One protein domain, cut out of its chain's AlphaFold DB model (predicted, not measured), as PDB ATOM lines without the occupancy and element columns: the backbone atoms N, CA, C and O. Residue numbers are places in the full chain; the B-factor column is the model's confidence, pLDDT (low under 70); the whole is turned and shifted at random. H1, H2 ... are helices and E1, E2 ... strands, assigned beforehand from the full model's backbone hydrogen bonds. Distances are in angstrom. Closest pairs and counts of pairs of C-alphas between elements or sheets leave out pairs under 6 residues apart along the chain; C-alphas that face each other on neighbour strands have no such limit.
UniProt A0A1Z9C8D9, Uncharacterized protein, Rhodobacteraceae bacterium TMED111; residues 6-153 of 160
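AT A GLANCE: This is residues 6 to 153 of the 160 residues of an uncharacterized protein of Rhodobacteraceae bacterium TMED111 (UniProt A0A1Z9C8D9). A twisted five-stranded sheet is the middle layer, with H1 and H4 over one face and H5, followed by the small hairpin E6 and E7, over the other. Off the sheet, H2 packs on H4, and the closing stretch 140 to 153 has no named element but ties residues 151 to 152 to E2, antiparallel to its residues 44 to 45. The 148 printed residues hold five named helices and seven named strands, in the order E1 H1 H2 H3 E2 E3 H4 E4 E5 H5 E6 E7, class mixed. The large sheet runs E2 E3 E1 E4 E5, antiparallel throughout. The whole is compact, with a radius of gyration of the C-alphas of 14.8 A and spans of 42 by 38 by 28 A.

IN THESE COORDINATES: Find C-alpha 6 at (-26.637, 33.709, 2.267); from there E1, residues 6 to 13, runs 24.0 A. Beside it look for E3, residues 50 to 59, 26.5 A, and E4, residues 89 to 97, 26.9 A; the edge strands are E2, residues 41 to 45, and E5, residues 102 to 108. The helices are H1, residues 16 to 26, H2, 30 to 35, H3, 37 to 40, H4, 66 to 85, 28.1 A, and H5, 113 to 129, 24.7 A. E6 is residues 130 to 133, and E7, residues 136 to 139, ends at C-alpha 139 (-24.098, 22.368, 2.670).

HOW THE PARTS SIT: In the sheet, look for N 8 and O 94 of E1 and E4 at 2.9 A, N 9 and O 54 of E1 and E3 at 2.8 A, N 42 and O 53 of the hairpin E2 and E3 at 2.8 A, and N 93 and O 105 of the hairpin E4 and E5 at 2.7 A. E3, H4 and E4 form a split strand-helix-strand unit, E1 lying between its two strands, with a right-handed crossover. The sheet has three layers with its helices: H1 and H4 on the same face at heights of 9.9 A and 10.2 A, H5 on the opposite face at 6.4 A. H4 is the hub: it touches H1, closest C-alphas Tyr 26 and Leu 74 at 6.2 A, and H2, Val 32 and Ala 70 at 5.5 A, and only just touches H3, with 3 pairs of C-alphas within 8 A. H3 only grazes the sheet. The sheet E2 E3 E1 E4 E5 and the sheet E6 E7 form a sandwich, two sheets face to face, and the parts that face each other are 9.2 A centre to centre; in the hairpin E6 and E7, N 138 and O 131 are within hydrogen-bond range at 3.0 A. Every O i to N i+4 pair is within hydrogen-bond range in H1 and H2, 14 of 16 in H4 and 11 of 13 in H5, while H3 is too short for one.

THE WHOLE: The C-alphas of Asp 99 and Leu 114, the two farthest apart, are 41.6 A apart. The printed part has no cut and no long link. Confidence is under 70 at residues 110 to 116 and 132 to 153.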
ATOM      1  N   ASP A   6     -27.334  34.895   1.792       89.88
ATOM      2  CA  ASP A   6     -26.637  33.709   2.267       89.88
ATOM      3  C   ASP A   6     -25.702  33.231   1.158       89.88
ATOM      4  O   ASP A   6     -26.095  33.178  -0.008       89.88
ATOM      5  N   VAL A   7     -24.454  32.933   1.503       90.62
ATOM      6  CA  VAL A   7     -23.398  32.619   0.539       90.62
ATOM      7  C   VAL A   7     -22.663  31.370   0.971       90.62
ATOM      8  O   VAL A   7     -22.265  31.246   2.133       90.62
ATOM      9  N   ALA A   8     -22.421  30.479   0.018       92.94
ATOM     10  CA  ALA A   8     -21.454  29.417   0.187       92.94
ATOM     11  C   ALA A   8     -20.589  29.243  -1.055       92.94
ATOM     12  O   ALA A   8     -21.046  29.433  -2.181       92.94
ATOM     13  N   ILE A   9     -19.333  28.876  -0.827       93.44
ATOM     14  CA  ILE A   9     -18.369  28.555  -1.873       93.44
ATOM     15  C   ILE A   9     -17.708  27.243  -1.500       93.44
ATOM     16  O   ILE A   9     -17.237  27.089  -0.374       93.44
ATOM     17  N   VAL A  10     -17.639  26.322  -2.450       93.50
ATOM     18  CA  VAL A  10     -16.868  25.093  -2.325       93.50
ATOM     19  C   VAL A  10     -15.825  25.046  -3.407       93.50
ATOM     20  O   VAL A  10     -16.077  25.379  -4.562       93.50
ATOM     21  N   VAL A  11     -14.638  24.628  -3.001       93.44
ATOM     22  CA  VAL A  11     -13.473  24.500  -3.858       93.44
ATOM     23  C   VAL A  11     -12.891  23.117  -3.646       93.44
ATOM     24  O   VAL A  11     -12.453  22.814  -2.540       93.44
ATOM     25  N   ALA A  12     -12.846  22.299  -4.691       93.19
ATOM     26  CA  ALA A  12     -12.431  20.907  -4.622       93.19
ATOM     27  C   ALA A  12     -11.182  20.620  -5.466       93.19
ATOM     28  O   ALA A  12     -11.013  21.107  -6.587       93.19
ATOM     29  N   PHE A  13     -10.326  19.763  -4.914       92.12
ATOM     30  CA  PHE A  13      -9.074  19.287  -5.482       92.12
ATOM     31  C   PHE A  13      -9.007  17.765  -5.413       92.12
ATOM     32  O   PHE A  13      -9.431  17.143  -4.439       92.12
ATOM     33  N   ASN A  14      -8.373  17.164  -6.416       89.50
ATOM     34  CA  ASN A  14      -8.120  15.721  -6.433       89.50
ATOM     35  C   ASN A  14      -6.935  15.315  -5.536       89.50
ATOM     36  O   ASN A  14      -6.868  14.190  -5.056       89.50
ATOM     37  N   LYS A  15      -5.958  16.208  -5.330       90.94
ATOM     38  CA  LYS A  15      -4.752  15.924  -4.539       90.94
ATOM     39  C   LYS A  15      -4.542  16.962  -3.454       90.94
ATOM     40  O   LYS A  15      -4.596  18.164  -3.709       90.94
ATOM     41  N   ARG A  16      -4.163  16.481  -2.273       90.50
ATOM     42  CA  ARG A  16      -3.750  17.313  -1.142       90.50
ATOM     43  C   ARG A  16      -2.626  18.282  -1.498       90.50
ATOM     44  O   ARG A  16      -2.721  19.458  -1.175       90.50
ATOM     45  N   ASP A  17      -1.589  17.800  -2.183       91.38
ATOM     46  CA  ASP A  17      -0.424  18.618  -2.547       91.38
ATOM     47  C   ASP A  17      -0.817  19.844  -3.382       91.38
ATOM     48  O   ASP A  17      -0.216  20.908  -3.264       91.38
ATOM     49  N   ASP A  18      -1.830  19.699  -4.233       91.25
ATOM     50  CA  ASP A  18      -2.318  20.764  -5.103       91.25
ATOM     51  C   ASP A  18      -3.126  21.797  -4.302       91.25
ATOM     52  O   ASP A  18      -2.862  22.998  -4.401       91.25
ATOM     53  N   MET A  19      -3.990  21.331  -3.396       93.19
ATOM     54  CA  MET A  19      -4.676  22.183  -2.419       93.19
ATOM     55  C   MET A  19      -3.682  22.977  -1.551       93.19
ATOM     56  O   MET A  19      -3.827  24.188  -1.379       93.19
ATOM     57  N   GLU A  20      -2.646  22.324  -1.013       92.06
ATOM     58  CA  GLU A  20      -1.654  22.959  -0.134       92.06
ATOM     59  C   GLU A  20      -0.829  24.038  -0.855       92.06
ATOM     60  O   GLU A  20      -0.528  25.081  -0.260       92.06
ATOM     61  N   LYS A  21      -0.493  23.842  -2.138       92.00
ATOM     62  CA  LYS A  21       0.185  24.866  -2.956       92.00
ATOM     63  C   LYS A  21      -0.677  26.115  -3.103       92.00
ATOM     64  O   LYS A  21      -0.196  27.216  -2.826       92.00
ATOM     65  N   VAL A  22      -1.936  25.942  -3.510       93.00
ATOM     66  CA  VAL A  22      -2.879  27.055  -3.693       93.00
ATOM     67  C   VAL A  22      -3.075  27.789  -2.370       93.00
ATOM     68  O   VAL A  22      -2.937  29.009  -2.316       93.00
ATOM     69  N   LEU A  23      -3.303  27.051  -1.282       93.25
ATOM     70  CA  LEU A  23      -3.472  27.618   0.053       93.25
ATOM     71  C   LEU A  23      -2.258  28.410   0.526       93.25
ATOM     72  O   LEU A  23      -2.407  29.469   1.136       93.25
ATOM     73  N   SER A  24      -1.053  27.919   0.243       92.56
ATOM     74  CA  SER A  24       0.180  28.621   0.596       92.56
ATOM     75  C   SER A  24       0.257  29.983  -0.093       92.56
ATOM     76  O   SER A  24       0.637  30.965   0.539       92.56
ATOM     77  N   VAL A  25      -0.144  30.064  -1.364       94.19
ATOM     78  CA  VAL A  25      -0.154  31.320  -2.132       94.19
ATOM     79  C   VAL A  25      -1.276  32.239  -1.668       94.19
ATOM     80  O   VAL A  25      -1.038  33.425  -1.446       94.19
ATOM     81  N   TYR A  26      -2.462  31.686  -1.428       93.69
ATOM     82  CA  TYR A  26      -3.607  32.421  -0.902       93.69
ATOM     83  C   TYR A  26      -3.275  33.113   0.430       93.69
ATOM     84  O   TYR A  26      -3.469  34.320   0.569       93.69
ATOM     85  N   LYS A  27      -2.649  32.391   1.369       92.38
ATOM     86  CA  LYS A  27      -2.198  32.924   2.669       92.38
ATOM     87  C   LYS A  27      -1.143  34.025   2.568       92.38
ATOM     88  O   LYS A  27      -0.941  34.762   3.532       92.38
ATOM     89  N   MET A  28      -0.426  34.123   1.449       92.69
ATOM     90  CA  MET A  28       0.575  35.171   1.226       92.69
ATOM     91  C   MET A  28      -0.029  36.471   0.683       92.69
ATOM     92  O   MET A  28       0.677  37.480   0.638       92.69
ATOM     93  N   ASN A  29      -1.303  36.482   0.275       92.75
ATOM     94  CA  ASN A  29      -1.944  37.690  -0.231       92.75
ATOM     95  C   ASN A  29      -2.133  38.720   0.911       92.75
ATOM     96  O   ASN A  29      -2.714  38.384   1.947       92.75
ATOM     97  N   PRO A  30      -1.674  39.978   0.746       92.25
ATOM     98  CA  PRO A  30      -1.802  41.011   1.775       92.25
ATOM     99  C   PRO A  30      -3.241  41.307   2.209       92.25
ATOM    100  O   PRO A  30      -3.467  41.602   3.382       92.25
ATOM    101  N   ASP A  31      -4.211  41.237   1.296       90.88
ATOM    102  CA  ASP A  31      -5.623  41.466   1.611       90.88
ATOM    103  C   ASP A  31      -6.207  40.305   2.411       90.88
ATOM    104  O   ASP A  31      -6.881  40.547   3.411       90.88
ATOM    105  N   VAL A  32      -5.854  39.065   2.059       90.25
ATOM    106  CA  VAL A  32      -6.229  37.863   2.827       90.25
ATOM    107  C   VAL A  32      -5.683  37.935   4.252       90.25
ATOM    108  O   VAL A  32      -6.407  37.664   5.203       90.25
ATOM    109  N   GLN A  33      -4.427  38.359   4.426       91.62
ATOM    110  CA  GLN A  33      -3.818  38.516   5.754       91.62
ATOM    111  C   GLN A  33      -4.435  39.660   6.560       91.62
ATOM    112  O   GLN A  33      -4.623  39.543   7.768       91.62
ATOM    113  N   ARG A  34      -4.718  40.792   5.911       93.94
ATOM    114  CA  ARG A  34      -5.276  41.979   6.571       93.94
ATOM    115  C   ARG A  34      -6.713  41.754   7.035       93.94
ATOM    116  O   ARG A  34      -7.090  42.285   8.076       93.94
ATOM    117  N   LEU A  35      -7.502  41.049   6.231       91.94
ATOM    118  CA  LEU A  35      -8.919  40.781   6.478       91.94
ATOM    119  C   LEU A  35      -9.155  39.438   7.185       91.94
ATOM    120  O   LEU A  35     -10.288  39.151   7.543       91.94
ATOM    121  N   ASP A  36      -8.096  38.651   7.387       91.38
ATOM    122  CA  ASP A  36      -8.119  37.312   7.987       91.38
ATOM    123  C   ASP A  36      -9.099  36.347   7.295       91.38
ATOM    124  O   ASP A  36      -9.662  35.444   7.906       91.38
ATOM    125  N   THR A  37      -9.299  36.511   5.981       91.00
ATOM    126  CA  THR A  37     -10.298  35.729   5.234       91.00
ATOM    127  C   THR A  37      -9.951  34.250   5.147       91.00
ATOM    128  O   THR A  37     -10.820  33.440   4.850       91.00
ATOM    129  N   PHE A  38      -8.698  33.868   5.410       91.56
ATOM    130  CA  PHE A  38      -8.315  32.461   5.492       91.56
ATOM    131  C   PHE A  38      -9.032  31.731   6.638       91.56
ATOM    132  O   PHE A  38      -9.410  30.577   6.456       91.56
ATOM    133  N   ALA A  39      -9.265  32.395   7.775       90.00
ATOM    134  CA  ALA A  39      -9.939  31.800   8.930       90.00
ATOM    135  C   ALA A  39     -11.434  31.513   8.682       90.00
ATOM    136  O   ALA A  39     -12.044  30.735   9.411       90.00
ATOM    137  N   GLU A  40     -12.019  32.121   7.647       91.44
ATOM    138  CA  GLU A  40     -13.415  31.918   7.245       91.44
ATOM    139  C   GLU A  40     -13.614  30.640   6.407       91.44
ATOM    140  O   GLU A  40     -14.747  30.222   6.166       91.44
ATOM    141  N   TRP A  41     -12.527  30.012   5.946       92.50
ATOM    142  CA  TRP A  41     -12.583  28.761   5.193       92.50
ATOM    143  C   TRP A  41     -12.475  27.555   6.121       92.50
ATOM    144  O   TRP A  41     -11.543  27.429   6.915       92.50
ATOM    145  N   THR A  42     -13.376  26.596   5.945       91.56
ATOM    146  CA  THR A  42     -13.269  25.271   6.554       91.56
ATOM    147  C   THR A  42     -12.624  24.303   5.570       91.56
ATOM    148  O   THR A  42     -13.060  24.199   4.430       91.56
ATOM    149  N   ILE A  43     -11.587  23.585   6.006       91.50
ATOM    150  CA  ILE A  43     -10.849  22.634   5.164       91.50
ATOM    151  C   ILE A  43     -11.251  21.204   5.521       91.50
ATOM    152  O   ILE A  43     -11.212  20.795   6.689       91.50
ATOM    153  N   TYR A  44     -11.567  20.427   4.493       88.94
ATOM    154  CA  TYR A  44     -11.969  19.035   4.584       88.94
ATOM    155  C   TYR A  44     -11.069  18.145   3.721       88.94
ATOM    156  O   TYR A  44     -10.592  18.528   2.651       88.94
ATOM    157  N   GLU A  45     -10.844  16.923   4.191       85.12
ATOM    158  CA  GLU A  45     -10.048  15.909   3.503       85.12
ATOM    159  C   GLU A  45     -10.781  14.564   3.524       85.12
ATOM    160  O   GLU A  45     -11.292  14.129   4.561       85.12
ATOM    161  N   SER A  46     -10.820  13.907   2.369       82.62
ATOM    162  CA  SER A  46     -11.254  12.522   2.183       82.62
ATOM    163  C   SER A  46     -10.213  11.764   1.355       82.62
ATOM    164  O   SER A  46      -9.252  12.362   0.873       82.62
ATOM    165  N   ASP A  47     -10.387  10.452   1.201       79.69
ATOM    166  CA  ASP A  47      -9.444   9.621   0.439       79.69
ATOM    167  C   ASP A  47      -9.401   9.991  -1.061       79.69
ATOM    168  O   ASP A  47      -8.379   9.775  -1.711       79.69
ATOM    169  N   ASP A  48     -10.491  10.564  -1.590       83.69
ATOM    170  CA  ASP A  48     -10.672  10.844  -3.020       83.69
ATOM    171  C   ASP A  48     -10.744  12.349  -3.356       83.69
ATOM    172  O   ASP A  48     -10.448  12.741  -4.484       83.69
ATOM    173  N   VAL A  49     -11.150  13.198  -2.403       87.94
ATOM    174  CA  VAL A  49     -11.360  14.643  -2.611       87.94
ATOM    175  C   VAL A  49     -10.854  15.447  -1.415       87.94
ATOM    176  O   VAL A  49     -11.154  15.131  -0.258       87.94
ATOM    177  N   HIS A  50     -10.141  16.532  -1.697       92.12
ATOM    178  CA  HIS A  50      -9.717  17.536  -0.724       92.12
ATOM    179  C   HIS A  50     -10.403  18.852  -1.064       92.12
ATOM    180  O   HIS A  50     -10.307  19.297  -2.205       92.12
ATOM    181  N   PHE A  51     -11.101  19.477  -0.123       92.44
ATOM    182  CA  PHE A  51     -11.905  20.648  -0.453       92.44
ATOM    183  C   PHE A  51     -11.959  21.677   0.667       92.44
ATOM    184  O   PHE A  51     -11.675  21.391   1.831       92.44
ATOM    185  N   LEU A  52     -12.315  22.898   0.288       93.50
ATOM    186  CA  LEU A  52     -12.561  24.009   1.186       93.50
ATOM    187  C   LEU A  52     -14.000  24.469   1.041       93.50
ATOM    188  O   LEU A  52     -14.546  24.463  -0.060       93.50
ATOM    189  N   GLU A  53     -14.573  24.912   2.148       93.31
ATOM    190  CA  GLU A  53     -15.908  25.480   2.230       93.31
ATOM    191  C   GLU A  53     -15.832  26.853   2.886       93.31
ATOM    192  O   GLU A  53     -15.320  26.999   3.994       93.31
ATOM    193  N   TYR A  54     -16.376  27.854   2.214       93.31
ATOM    194  CA  TYR A  54     -16.768  29.111   2.823       93.31
ATOM    195  C   TYR A  54     -18.285  29.087   2.960       93.31
ATOM    196  O   TYR A  54     -18.977  28.782   1.990       93.31
ATOM    197  N   LYS A  55     -18.809  29.410   4.141       92.12
ATOM    198  CA  LYS A  55     -20.250  29.520   4.380       92.12
ATOM    199  C   LYS A  55     -20.515  30.695   5.298       92.12
ATOM    200  O   LYS A  55     -20.002  30.741   6.414       92.12
ATOM    201  N   ASN A  56     -21.354  31.620   4.853       90.38
ATOM    202  CA  ASN A  56     -21.764  32.750   5.667       90.38
ATOM    203  C   ASN A  56     -23.213  33.132   5.363       90.38
ATOM    204  O   ASN A  56     -23.669  33.052   4.224       90.38
ATOM    205  N   THR A  57     -23.948  33.525   6.393       88.50
ATOM    206  CA  THR A  57     -25.366  33.859   6.291       88.50
ATOM    207  C   THR A  57     -25.592  35.308   6.664       88.50
ATOM    208  O   THR A  57     -24.898  35.874   7.510       88.50
ATOM    209  N   TYR A  58     -26.591  35.921   6.037       87.06
ATOM    210  CA  TYR A  58     -26.984  37.298   6.315       87.06
ATOM    211  C   TYR A  58     -25.842  38.320   6.128       87.06
ATOM    212  O   TYR A  58     -25.637  39.219   6.951       87.06
ATOM    213  N   ILE A  59     -25.107  38.220   5.015       88.75
ATOM    214  CA  ILE A  59     -24.002  39.132   4.678       88.75
ATOM    215  C   ILE A  59     -24.286  39.975   3.442       88.75
ATOM    216  O   ILE A  59     -25.143  39.667   2.622       88.75
ATOM    217  N   LYS A  60     -23.551  41.078   3.303       88.81
ATOM    218  CA  LYS A  60     -23.578  41.884   2.082       88.81
ATOM    219  C   LYS A  60     -22.543  41.342   1.117       88.81
ATOM    220  O   LYS A  60     -21.354  41.540   1.331       88.81
ATOM    221  N   TRP A  61     -23.011  40.694   0.062       89.94
ATOM    222  CA  TRP A  61     -22.148  40.074  -0.931       89.94
ATOM    223  C   TRP A  61     -22.121  40.908  -2.210       89.94
ATOM    224  O   TRP A  61     -23.017  40.808  -3.048       89.94
ATOM    225  N   TYR A  62     -21.121  41.779  -2.329       88.12
ATOM    226  CA  TYR A  62     -20.935  42.646  -3.490       88.12
ATOM    227  C   TYR A  62     -19.506  42.562  -4.015       88.12
ATOM    228  O   TYR A  62     -18.551  42.675  -3.250       88.12
ATOM    229  N   ASP A  63     -19.370  42.434  -5.334       87.38
ATOM    230  CA  ASP A  63     -18.091  42.257  -6.032       87.38
ATOM    231  C   ASP A  63     -17.063  43.362  -5.750       87.38
ATOM    232  O   ASP A  63     -15.867  43.172  -5.956       87.38
ATOM    233  N   ASP A  64     -17.508  44.550  -5.335       89.62
ATOM    234  CA  ASP A  64     -16.644  45.691  -5.064       89.62
ATOM    235  C   ASP A  64     -16.055  45.696  -3.648       89.62
ATOM    236  O   ASP A  64     -15.057  46.398  -3.428       89.62
ATOM    237  N   TYR A  65     -16.602  44.901  -2.725       90.88
ATOM    238  CA  TYR A  65     -16.153  44.843  -1.337       90.88
ATOM    239  C   TYR A  65     -14.824  44.083  -1.208       90.88
ATOM    240  O   TYR A  65     -14.549  43.124  -1.928       90.88
ATOM    241  N   GLU A  66     -13.952  44.559  -0.317       92.31
ATOM    242  CA  GLU A  66     -12.586  44.034  -0.184       92.31
ATOM    243  C   GLU A  66     -12.550  42.600   0.361       92.31
ATOM    244  O   GLU A  66     -11.721  41.809  -0.077       92.31
ATOM    245  N   ASP A  67     -13.455  42.260   1.277       89.69
ATOM    246  CA  ASP A  67     -13.629  40.914   1.831       89.69
ATOM    247  C   ASP A  67     -14.113  39.926   0.768       89.69
ATOM    248  O   ASP A  67     -13.518  38.863   0.609       89.69
ATOM    249  N   VAL A  68     -15.107  40.309  -0.036       91.62
ATOM    250  CA  VAL A  68     -15.603  39.503  -1.162       91.62
ATOM    251  C   VAL A  68     -14.491  39.246  -2.178       91.62
ATOM    252  O   VAL A  68     -14.292  38.108  -2.602       91.62
ATOM    253  N   LYS A  69     -13.710  40.276  -2.528       93.06
ATOM    254  CA  LYS A  69     -12.543  40.127  -3.414       93.06
ATOM    255  C   LYS A  69     -11.483  39.208  -2.819       93.06
ATOM    256  O   LYS A  69     -10.942  38.372  -3.532       93.06
ATOM    257  N   ALA A  70     -11.189  39.340  -1.527       92.62
ATOM    258  CA  ALA A  70     -10.214  38.488  -0.853       92.62
ATOM    259  C   ALA A  70     -10.682  37.026  -0.768       92.62
ATOM    260  O   ALA A  70      -9.860  36.123  -0.898       92.62
ATOM    261  N   ILE A  71     -11.981  36.763  -0.600       93.25
ATOM    262  CA  ILE A  71     -12.542  35.406  -0.653       93.25
ATOM    263  C   ILE A  71     -12.462  34.841  -2.079       93.25
ATOM    264  O   ILE A  71     -11.884  33.770  -2.276       93.25
ATOM    265  N   ARG A  72     -12.943  35.577  -3.089       93.00
ATOM    266  CA  ARG A  72     -12.920  35.137  -4.499       93.00
ATOM    267  C   ARG A  72     -11.525  35.035  -5.105       93.00
ATOM    268  O   ARG A  72     -11.322  34.265  -6.032       93.00
ATOM    269  N   TYR A  73     -10.534  35.716  -4.544       93.62
ATOM    270  CA  TYR A  73      -9.147  35.556  -4.975       93.62
ATOM    271  C   TYR A  73      -8.676  34.089  -4.936       93.62
ATOM    272  O   TYR A  73      -7.808  33.699  -5.717       93.62
ATOM    273  N   LEU A  74      -9.254  33.250  -4.064       93.31
ATOM    274  CA  LEU A  74      -8.954  31.819  -4.053       93.31
ATOM    275  C   LEU A  74      -9.370  31.134  -5.363       93.31
ATOM    276  O   LEU A  74      -8.588  30.348  -5.896       93.31
ATOM    277  N   THR A  75     -10.560  31.427  -5.896       91.56
ATOM    278  CA  THR A  75     -11.047  30.799  -7.134       91.56
ATOM    279  C   THR A  75     -10.221  31.256  -8.336       91.56
ATOM    280  O   THR A  75      -9.781  30.423  -9.126       91.56
ATOM    281  N   GLU A  76      -9.874  32.544  -8.403       91.88
ATOM    282  CA  GLU A  76      -8.990  33.109  -9.436       91.88
ATOM    283  C   GLU A  76      -7.580  32.487  -9.422       91.88
ATOM    284  O   GLU A  76      -6.985  32.199 -10.468       91.88
ATOM    285  N   LEU A  77      -7.022  32.257  -8.227       91.88
ATOM    286  CA  LEU A  77      -5.727  31.593  -8.085       91.88
ATOM    287  C   LEU A  77      -5.754  30.190  -8.678       91.88
ATOM    288  O   LEU A  77      -4.818  29.792  -9.366       91.88
ATOM    289  N   ILE A  78      -6.810  29.436  -8.411       91.31
ATOM    290  CA  ILE A  78      -6.914  28.042  -8.834       91.31
ATOM    291  C   ILE A  78      -6.991  27.937 -10.349       91.31
ATOM    292  O   ILE A  78      -6.316  27.084 -10.924       91.31
ATOM    293  N   GLU A  79      -7.743  28.832 -10.986       88.75
ATOM    294  CA  GLU A  79      -7.792  28.953 -12.444       88.75
ATOM    295  C   GLU A  79      -6.383  29.166 -13.007       88.75
ATOM    296  O   GLU A  79      -5.934  28.413 -13.872       88.75
ATOM    297  N   THR A  80      -5.626  30.094 -12.417       89.56
ATOM    298  CA  THR A  80      -4.231  30.359 -12.809       89.56
ATOM    299  C   THR A  80      -3.341  29.121 -12.634       89.56
ATOM    300  O   THR A  80      -2.577  28.759 -13.530       89.56
ATOM    301  N   PHE A  81      -3.440  28.425 -11.497       88.00
ATOM    302  CA  PHE A  81      -2.665  27.207 -11.237       88.00
ATOM    303  C   PHE A  81      -3.022  26.073 -12.199       88.00
ATOM    304  O   PHE A  81      -2.136  25.337 -12.634       88.00
ATOM    305  N   SER A  82      -4.298  25.929 -12.545       85.31
ATOM    306  CA  SER A  82      -4.744  24.935 -13.514       85.31
ATOM    307  C   SER A  82      -4.199  25.212 -14.904       85.31
ATOM    308  O   SER A  82      -3.756  24.274 -15.564       85.31
ATOM    309  N   GLU A  83      -4.214  26.469 -15.348       83.69
ATOM    310  CA  GLU A  83      -3.676  26.855 -16.653       83.69
ATOM    311  C   GLU A  83      -2.165  26.599 -16.755       83.69
ATOM    312  O   GLU A  83      -1.674  26.180 -17.804       83.69
ATOM    313  N   GLU A  84      -1.419  26.819 -15.669       85.88
ATOM    314  CA  GLU A  84       0.041  26.681 -15.665       85.88
ATOM    315  C   GLU A  84       0.545  25.262 -15.355       85.88
ATOM    316  O   GLU A  84       1.617  24.878 -15.833       85.88
ATOM    317  N   GLN A  85      -0.179  24.493 -14.536       82.19
ATOM    318  CA  GLN A  85       0.295  23.216 -13.980       82.19
ATOM    319  C   GLN A  85      -0.567  21.999 -14.342       82.19
ATOM    320  O   GLN A  85      -0.262  20.909 -13.857       82.19
ATOM    321  N   ASP A  86      -1.589  22.155 -15.193       79.81
ATOM    322  CA  ASP A  86      -2.513  21.074 -15.584       79.81
ATOM    323  C   ASP A  86      -3.145  20.393 -14.351       79.81
ATOM    324  O   ASP A  86      -3.157  19.171 -14.187       79.81
ATOM    325  N   MET A  87      -3.586  21.231 -13.411       84.12
ATOM    326  CA  MET A  87      -4.094  20.830 -12.103       84.12
ATOM    327  C   MET A  87      -5.625  20.697 -12.143       84.12
ATOM    328  O   MET A  87      -6.304  21.706 -12.332       84.12
ATOM    329  N   PRO A  88      -6.199  19.497 -11.927       87.81
ATOM    330  CA  PRO A  88      -7.648  19.328 -11.891       87.81
ATOM    331  C   PRO A  88      -8.241  20.003 -10.652       87.81
ATOM    332  O   PRO A  88      -7.811  19.749  -9.523       87.81
ATOM    333  N   TYR A  89      -9.265  20.822 -10.878       90.25
ATOM    334  CA  TYR A  89     -10.041  21.495  -9.844       90.25
ATOM    335  C   TYR A  89     -11.500  21.627 -10.280       90.25
ATOM    336  O   TYR A  89     -11.801  21.577 -11.479       90.25
ATOM    337  N   ALA A  90     -12.367  21.878  -9.305       92.12
ATOM    338  CA  ALA A  90     -13.686  22.452  -9.523       92.12
ATOM    339  C   ALA A  90     -14.025  23.407  -8.378       92.12
ATOM    340  O   ALA A  90     -13.585  23.204  -7.244       92.12
ATOM    341  N   TRP A  91     -14.806  24.442  -8.655       93.56
ATOM    342  CA  TRP A  91     -15.391  25.281  -7.621       93.56
ATOM    343  C   TRP A  91     -16.819  25.673  -7.978       93.56
ATOM    344  O   TRP A  91     -17.176  25.773  -9.151       93.56
ATOM    345  N   LYS A  92     -17.622  25.908  -6.942       92.31
ATOM    346  CA  LYS A  92     -18.999  26.384  -7.045       92.31
ATOM    347  C   LYS A  92     -19.262  27.429  -5.970       92.31
ATOM    348  O   LYS A  92     -18.927  27.221  -4.809       92.31
ATOM    349  N   GLU A  93     -19.852  28.544  -6.362       92.19
ATOM    350  CA  GLU A  93     -20.357  29.625  -5.523       92.19
ATOM    351  C   GLU A  93     -21.876  29.685  -5.679       92.19
ATOM    352  O   GLU A  93     -22.402  29.748  -6.790       92.19
ATOM    353  N   VAL A  94     -22.583  29.718  -4.555       90.38
ATOM    354  CA  VAL A  94     -24.024  29.949  -4.513       90.38
ATOM    355  C   VAL A  94     -24.302  31.114  -3.576       90.38
ATOM    356  O   VAL A  94     -23.866  31.127  -2.425       90.38
ATOM    357  N   ASN A  95     -25.059  32.084  -4.071       89.06
ATOM    358  CA  ASN A  95     -25.570  33.221  -3.328       89.06
ATOM    359  C   ASN A  95     -27.100  33.229  -3.409       89.06
ATOM    360  O   ASN A  95     -27.670  33.233  -4.497       89.06
ATOM    361  N   VAL A  96     -27.766  33.257  -2.259       87.44
ATOM    362  CA  VAL A  96     -29.221  33.376  -2.156       87.44
ATOM    363  C   VAL A  96     -29.549  34.729  -1.539       87.44
ATOM    364  O   VAL A  96     -29.253  34.973  -0.370       87.44
ATOM    365  N   GLY A  97     -30.142  35.621  -2.326       83.44
ATOM    366  CA  GLY A  97     -30.602  36.928  -1.870       83.44
ATOM    367  C   GLY A  97     -31.841  36.840  -0.976       83.44
ATOM    368  O   GLY A  97     -32.609  35.880  -1.028       83.44
ATOM    369  N   GLU A  98     -32.077  37.888  -0.183       79.25
ATOM    370  CA  GLU A  98     -33.247  38.022   0.706       79.25
ATOM    371  C   GLU A  98     -34.603  37.849  -0.014       79.25
ATOM    372  O   GLU A  98     -35.589  37.423   0.587       79.25
ATOM    373  N   ASP A  99     -34.671  38.166  -1.306       79.00
ATOM    374  CA  ASP A  99     -35.863  38.002  -2.140       79.00
ATOM    375  C   ASP A  99     -36.026  36.584  -2.718       79.00
ATOM    376  O   ASP A  99     -36.966  36.324  -3.475       79.00
ATOM    377  N   GLY A 100     -35.132  35.665  -2.347       75.06
ATOM    378  CA  GLY A 100     -35.079  34.295  -2.839       75.06
ATOM    379  C   GLY A 100     -34.462  34.165  -4.230       75.06
ATOM    380  O   GLY A 100     -34.555  33.086  -4.817       75.06
ATOM    381  N   GLN A 101     -33.859  35.227  -4.785       80.44
ATOM    382  CA  GLN A 101     -33.071  35.100  -6.008       80.44
ATOM    383  C   GLN A 101     -31.803  34.304  -5.723       80.44
ATOM    384  O   GLN A 101     -31.062  34.611  -4.794       80.44
ATOM    385  N   VAL A 102     -31.565  33.285  -6.541       84.44
ATOM    386  CA  VAL A 102     -30.372  32.448  -6.467       84.44
ATOM    387  C   VAL A 102     -29.432  32.867  -7.591       84.44
ATOM    388  O   VAL A 102     -29.824  32.901  -8.761       84.44
ATOM    389  N   HIS A 103     -28.205  33.202  -7.225       84.50
ATOM    390  CA  HIS A 103     -27.095  33.443  -8.128       84.50
ATOM    391  C   HIS A 103     -26.081  32.323  -7.943       84.50
ATOM    392  O   HIS A 103     -25.607  32.091  -6.834       84.50
ATOM    393  N   GLU A 104     -25.754  31.646  -9.034       86.00
ATOM    394  CA  GLU A 104     -24.772  30.569  -9.051       86.00
ATOM    395  C   GLU A 104     -23.617  30.982  -9.963       86.00
ATOM    396  O   GLU A 104     -23.826  31.605 -11.011       86.00
ATOM    397  N   GLY A 105     -22.403  30.676  -9.528       84.19
ATOM    398  CA  GLY A 105     -21.194  30.753 -10.330       84.19
ATOM    399  C   GLY A 105     -20.399  29.477 -10.130       84.19
ATOM    400  O   GLY A 105     -20.303  28.978  -9.015       84.19
ATOM    401  N   ASP A 106     -19.827  28.946 -11.193       85.69
ATOM    402  CA  ASP A 106     -19.041  27.723 -11.150       85.69
ATOM    403  C   ASP A 106     -17.933  27.775 -12.202       85.69
ATOM    404  O   ASP A 106     -18.006  28.526 -13.183       85.69
ATOM    405  N   ASN A 107     -16.871  27.011 -11.957       82.88
ATOM    406  CA  ASN A 107     -15.844  26.736 -12.952       82.88
ATOM    407  C   ASN A 107     -15.094  25.446 -12.603       82.88
ATOM    408  O   ASN A 107     -14.964  25.064 -11.437       82.88
ATOM    409  N   HIS A 108     -14.523  24.803 -13.613       80.38
ATOM    410  CA  HIS A 108     -13.700  23.609 -13.466       80.38
ATOM    411  C   HIS A 108     -12.580  23.598 -14.511       80.38
ATOM    412  O   HIS A 108     -12.669  24.256 -15.547       80.38
ATOM    413  N   SER A 109     -11.521  22.831 -14.249       77.75
ATOM    414  CA  SER A 109     -10.347  22.752 -15.132       77.75
ATOM    415  C   SER A 109     -10.715  22.316 -16.563       77.75
ATOM    416  O   SER A 109     -11.161  21.177 -16.756       77.75
ATOM    417  N   PRO A 110     -10.508  23.159 -17.599       62.94
ATOM    418  CA  PRO A 110     -10.845  22.792 -18.961       62.94
ATOM    419  C   PRO A 110      -9.633  22.194 -19.702       62.94
ATOM    420  O   PRO A 110      -8.723  22.913 -20.106       62.94
ATOM    421  N   ARG A 111      -9.741  20.894 -20.024       48.81
ATOM    422  CA  ARG A 111      -9.044  20.094 -21.070       48.81
ATOM    423  C   ARG A 111      -7.820  19.236 -20.717       48.81
ATOM    424  O   ARG A 111      -6.725  19.709 -20.469       48.81
ATOM    425  N   GLY A 112      -8.010  17.959 -21.062       50.75
ATOM    426  CA  GLY A 112      -7.058  16.857 -21.222       50.75
ATOM    427  C   GLY A 112      -7.845  15.580 -20.918       50.75
ATOM    428  O   GLY A 112      -8.468  15.551 -19.876       50.75
ATOM    429  N   GLU A 113      -7.906  14.559 -21.786       52.53
ATOM    430  CA  GLU A 113      -8.898  13.451 -21.660       52.53
ATOM    431  C   GLU A 113      -8.888  12.756 -20.275       52.53
ATOM    432  O   GLU A 113      -9.932  12.372 -19.764       52.53
ATOM    433  N   LEU A 114      -7.721  12.677 -19.621       54.62
ATOM    434  CA  LEU A 114      -7.565  12.151 -18.254       54.62
ATOM    435  C   LEU A 114      -7.840  13.184 -17.143       54.62
ATOM    436  O   LEU A 114      -8.248  12.809 -16.045       54.62
ATOM    437  N   VAL A 115      -7.591  14.468 -17.409       60.41
ATOM    438  CA  VAL A 115      -7.829  15.584 -16.475       60.41
ATOM    439  C   VAL A 115      -9.319  15.924 -16.439       60.41
ATOM    440  O   VAL A 115      -9.851  16.214 -15.374       60.41
ATOM    441  N   THR A 116     -10.020  15.778 -17.568       64.94
ATOM    442  CA  THR A 116     -11.468  15.980 -17.677       64.94
ATOM    443  C   THR A 116     -12.248  14.993 -16.823       64.94
ATOM    444  O   THR A 116     -13.151  15.417 -16.119       64.94
ATOM    445  N   ASP A 117     -11.858  13.714 -16.776       76.44
ATOM    446  CA  ASP A 117     -12.544  12.727 -15.924       76.44
ATOM    447  C   ASP A 117     -12.433  13.067 -14.428       76.44
ATOM    448  O   ASP A 117     -13.338  12.775 -13.649       76.44
ATOM    449  N   GLN A 118     -11.310  13.655 -14.002       80.69
ATOM    450  CA  GLN A 118     -11.120  14.082 -12.613       80.69
ATOM    451  C   GLN A 118     -11.838  15.400 -12.331       80.69
ATOM    452  O   GLN A 118     -12.512  15.501 -11.313       80.69
ATOM    453  N   ALA A 119     -11.744  16.376 -13.233       80.94
ATOM    454  CA  ALA A 119     -12.435  17.655 -13.108       80.94
ATOM    455  C   ALA A 119     -13.961  17.474 -13.044       80.94
ATOM    456  O   ALA A 119     -14.589  18.042 -12.159       80.94
ATOM    457  N   THR A 120     -14.536  16.606 -13.884       83.69
ATOM    458  CA  THR A 120     -15.976  16.296 -13.861       83.69
ATOM    459  C   THR A 120     -16.406  15.649 -12.545       83.69
ATOM    460  O   THR A 120     -17.447  15.998 -12.010       83.69
ATOM    461  N   LYS A 121     -15.596  14.761 -11.953       87.25
ATOM    462  CA  LYS A 121     -15.909  14.205 -10.623       87.25
ATOM    463  C   LYS A 121     -15.888  15.261  -9.521       87.25
ATOM    464  O   LYS A 121     -16.677  15.183  -8.587       87.25
ATOM    465  N   LEU A 122     -14.956  16.211  -9.596       87.56
ATOM    466  CA  LEU A 122     -14.877  17.312  -8.634       87.56
ATOM    467  C   LEU A 122     -16.053  18.281  -8.811       87.56
ATOM    468  O   LEU A 122     -16.570  18.784  -7.822       87.56
ATOM    469  N   GLU A 123     -16.483  18.514 -10.048       87.56
ATOM    470  CA  GLU A 123     -17.678  19.297 -10.375       87.56
ATOM    471  C   GLU A 123     -18.942  18.632  -9.814       87.56
ATOM    472  O   GLU A 123     -19.656  19.263  -9.040       87.56
ATOM    473  N   GLU A 124     -19.149  17.338 -10.090       86.69
ATOM    474  CA  GLU A 124     -20.247  16.548  -9.514       86.69
ATOM    475  C   GLU A 124     -20.222  16.593  -7.978       86.69
ATOM    476  O   GLU A 124     -21.260  16.771  -7.343       86.69
ATOM    477  N   PHE A 125     -19.036  16.503  -7.367       88.56
ATOM    478  CA  PHE A 125     -18.881  16.641  -5.921       88.56
ATOM    479  C   PHE A 125     -19.320  18.025  -5.419       88.56
ATOM    480  O   PHE A 125     -20.055  18.110  -4.438       88.56
ATOM    481  N   CYS A 126     -18.887  19.109  -6.068       86.62
ATOM    482  CA  CYS A 126     -19.290  20.468  -5.702       86.62
ATOM    483  C   CYS A 126     -20.804  20.670  -5.844       86.62
ATOM    484  O   CYS A 126     -21.411  21.325  -4.995       86.62
ATOM    485  N   ASP A 127     -21.416  20.093  -6.879       84.94
ATOM    486  CA  ASP A 127     -22.859  20.146  -7.109       84.94
ATOM    487  C   ASP A 127     -23.663  19.377  -6.063       84.94
ATOM    488  O   ASP A 127     -24.698  19.863  -5.603       84.94
ATOM    489  N   GLU A 128     -23.193  18.194  -5.669       85.38
ATOM    490  CA  GLU A 128     -23.808  17.414  -4.596       85.38
ATOM    491  C   GLU A 128     -23.616  18.080  -3.228       85.38
ATOM    492  O   GLU A 128     -24.526  18.059  -2.397       85.38
ATOM    493  N   TRP A 129     -22.451  18.690  -2.984       84.00
ATOM    494  CA  TRP A 129     -22.131  19.322  -1.705       84.00
ATOM    495  C   TRP A 129     -22.859  20.650  -1.494       84.00
ATOM    496  O   TRP A 129     -23.288  20.941  -0.374       84.00
ATOM    497  N   LEU A 130     -22.981  21.465  -2.545       81.31
ATOM    498  CA  LEU A 130     -23.707  22.732  -2.531       81.31
ATOM    499  C   LEU A 130     -25.000  22.610  -3.327       81.31
ATOM    500  O   LEU A 130     -25.028  22.778  -4.552       81.31
ATOM    501  N   SER A 131     -26.086  22.395  -2.589       75.56
ATOM    502  CA  SER A 131     -27.432  22.341  -3.144       75.56
ATOM    503  C   SER A 131     -28.313  23.451  -2.575       75.56
ATOM    504  O   SER A 131     -28.204  23.854  -1.414       75.56
ATOM    505  N   VAL A 132     -29.209  23.956  -3.420       69.88
ATOM    506  CA  VAL A 132     -30.234  24.920  -3.021       69.88
ATOM    507  C   VAL A 132     -31.584  24.228  -3.067       69.88
ATOM    508  O   VAL A 132     -32.095  23.892  -4.136       69.88
ATOM    509  N   GLU A 133     -32.187  24.034  -1.900       62.34
ATOM    510  CA  GLU A 133     -33.621  23.773  -1.804       62.34
ATOM    511  C   GLU A 133     -34.356  25.121  -1.700       62.34
ATOM    512  O   GLU A 133     -33.758  26.115  -1.278       62.34
ATOM    513  N   PRO A 134     -35.629  25.239  -2.128       51.19
ATOM    514  CA  PRO A 134     -36.284  26.539  -2.222       51.19
ATOM    515  C   PRO A 134     -36.251  27.296  -0.882       51.19
ATOM    516  O   PRO A 134     -36.910  26.902   0.077       51.19
ATOM    517  N   ALA A 135     -35.522  28.420  -0.892       52.56
ATOM    518  CA  ALA A 135     -35.261  29.358   0.206       52.56
ATOM    519  C   ALA A 135     -34.216  28.952   1.268       52.56
ATOM    520  O   ALA A 135     -34.079  29.674   2.255       52.56
ATOM    521  N   THR A 136     -33.456  27.868   1.085       60.25
ATOM    522  CA  THR A 136     -32.399  27.467   2.032       60.25
ATOM    523  C   THR A 136     -31.156  26.938   1.326       60.25
ATOM    524  O   THR A 136     -31.234  26.032   0.498       60.25
ATOM    525  N   LEU A 137     -29.999  27.492   1.695       65.56
ATOM    526  CA  LEU A 137     -28.689  27.003   1.279       65.56
ATOM    527  C   LEU A 137     -28.307  25.803   2.154       65.56
ATOM    528  O   LEU A 137     -28.170  25.953   3.371       65.56
ATOM    529  N   ASN A 138     -28.141  24.635   1.532       68.88
ATOM    530  CA  ASN A 138     -27.739  23.405   2.203       68.88
ATOM    531  C   ASN A 138     -26.292  23.070   1.822       68.88
ATOM    532  O   ASN A 138     -25.968  22.924   0.641       68.88
ATOM    533  N   CYS A 139     -25.435  22.930   2.830       59.88
ATOM    534  CA  CYS A 139     -24.098  22.368   2.670       59.88
ATOM    535  C   CYS A 139     -24.129  20.892   3.078       59.88
ATOM    536  O   CYS A 139     -24.844  20.527   4.012       59.88
ATOM    537  N   GLY A 140     -23.313  20.041   2.449       56.25
ATOM    538  CA  GLY A 140     -23.231  18.606   2.760       56.25
ATOM    539  C   GLY A 140     -22.914  18.266   4.229       56.25
ATOM    540  O   GLY A 140     -23.111  17.133   4.654       56.25
ATOM    541  N   CYS A 141     -22.465  19.237   5.032       52.44
ATOM    542  CA  CYS A 141     -22.262  19.096   6.475       52.44
ATOM    543  C   CYS A 141     -23.534  19.299   7.332       52.44
ATOM    544  O   CYS A 141     -23.538  18.894   8.497       52.44
ATOM    545  N   ASP A 142     -24.600  19.904   6.790       51.34
ATOM    546  CA  ASP A 142     -25.846  20.189   7.522       51.34
ATOM    547  C   ASP A 142     -26.737  18.942   7.668       51.34
ATOM    548  O   ASP A 142     -27.439  18.789   8.673       51.34
ATOM    549  N   ASP A 143     -26.675  18.022   6.700       44.53
ATOM    550  CA  ASP A 143     -27.331  16.719   6.762       44.53
ATOM    551  C   ASP A 143     -26.290  15.663   7.154       44.53
ATOM    552  O   ASP A 143     -25.348  15.366   6.427       44.53
ATOM    553  N   MET A 144     -26.419  15.097   8.355       39.41
ATOM    554  CA  MET A 144     -25.426  14.210   8.988       39.41
ATOM    555  C   MET A 144     -25.274  12.832   8.298       39.41
ATOM    556  O   MET A 144     -24.779  11.872   8.896       39.41
ATOM    557  N   MET A 145     -25.723  12.706   7.052       43.09
ATOM    558  CA  MET A 145     -25.551  11.549   6.193       43.09
ATOM    559  C   MET A 145     -25.122  12.016   4.807       43.09
ATOM    560  O   MET A 145     -25.969  12.459   4.049       43.09
ATOM    561  N   VAL A 146     -23.845  11.837   4.464       42.62
ATOM    562  CA  VAL A 146     -23.341  11.286   3.188       42.62
ATOM    563  C   VAL A 146     -21.804  11.405   3.200       42.62
ATOM    564  O   VAL A 146     -21.243  12.364   3.712       42.62
ATOM    565  N   MET A 147     -21.133  10.362   2.697       44.28
ATOM    566  CA  MET A 147     -19.679  10.106   2.681       44.28
ATOM    567  C   MET A 147     -19.046   9.668   4.019       44.28
ATOM    568  O   MET A 147     -18.584  10.458   4.842       44.28
ATOM    569  N   HIS A 148     -18.940   8.348   4.221       43.44
ATOM    570  CA  HIS A 148     -17.971   7.794   5.172       43.44
ATOM    571  C   HIS A 148     -16.559   8.286   4.788       43.44
ATOM    572  O   HIS A 148     -16.159   8.086   3.649       43.44
ATOM    573  N   ASN A 149     -15.824   8.867   5.747       56.00
ATOM    574  CA  ASN A 149     -14.405   9.288   5.691       56.00
ATOM    575  C   ASN A 149     -14.080  10.776   5.433       56.00
ATOM    576  O   ASN A 149     -12.897  11.089   5.325       56.00
ATOM    577  N   ILE A 150     -15.038  11.710   5.434       57.97
ATOM    578  CA  ILE A 150     -14.688  13.146   5.439       57.97
ATOM    579  C   ILE A 150     -14.187  13.545   6.831       57.97
ATOM    580  O   ILE A 150     -14.898  13.415   7.831       57.97
ATOM    581  N   LYS A 151     -12.946  14.026   6.909       66.81
ATOM    582  CA  LYS A 151     -12.359  14.590   8.126       66.81
ATOM    583  C   LYS A 151     -12.219  16.094   7.961       66.81
ATOM    584  O   LYS A 151     -11.546  16.561   7.048       66.81
ATOM    585  N   GLN A 152     -12.812  16.844   8.883       69.69
ATOM    586  CA  GLN A 152     -12.485  18.253   9.055       69.69
ATOM    587  C   GLN A 152     -11.077  18.350   9.646       69.69
ATOM    588  O   GLN A 152     -10.801  17.779  10.709       69.69
ATOM    589  N   LEU A 153     -10.184  19.065   8.967       65.56
ATOM    590  CA  LEU A 153      -8.877  19.392   9.521       65.56
ATOM    591  C   LEU A 153      -9.095  20.501  10.552       65.56
ATOM    592  O   LEU A 153      -9.229  21.671  10.213       65.56
TER     593      LEU A 153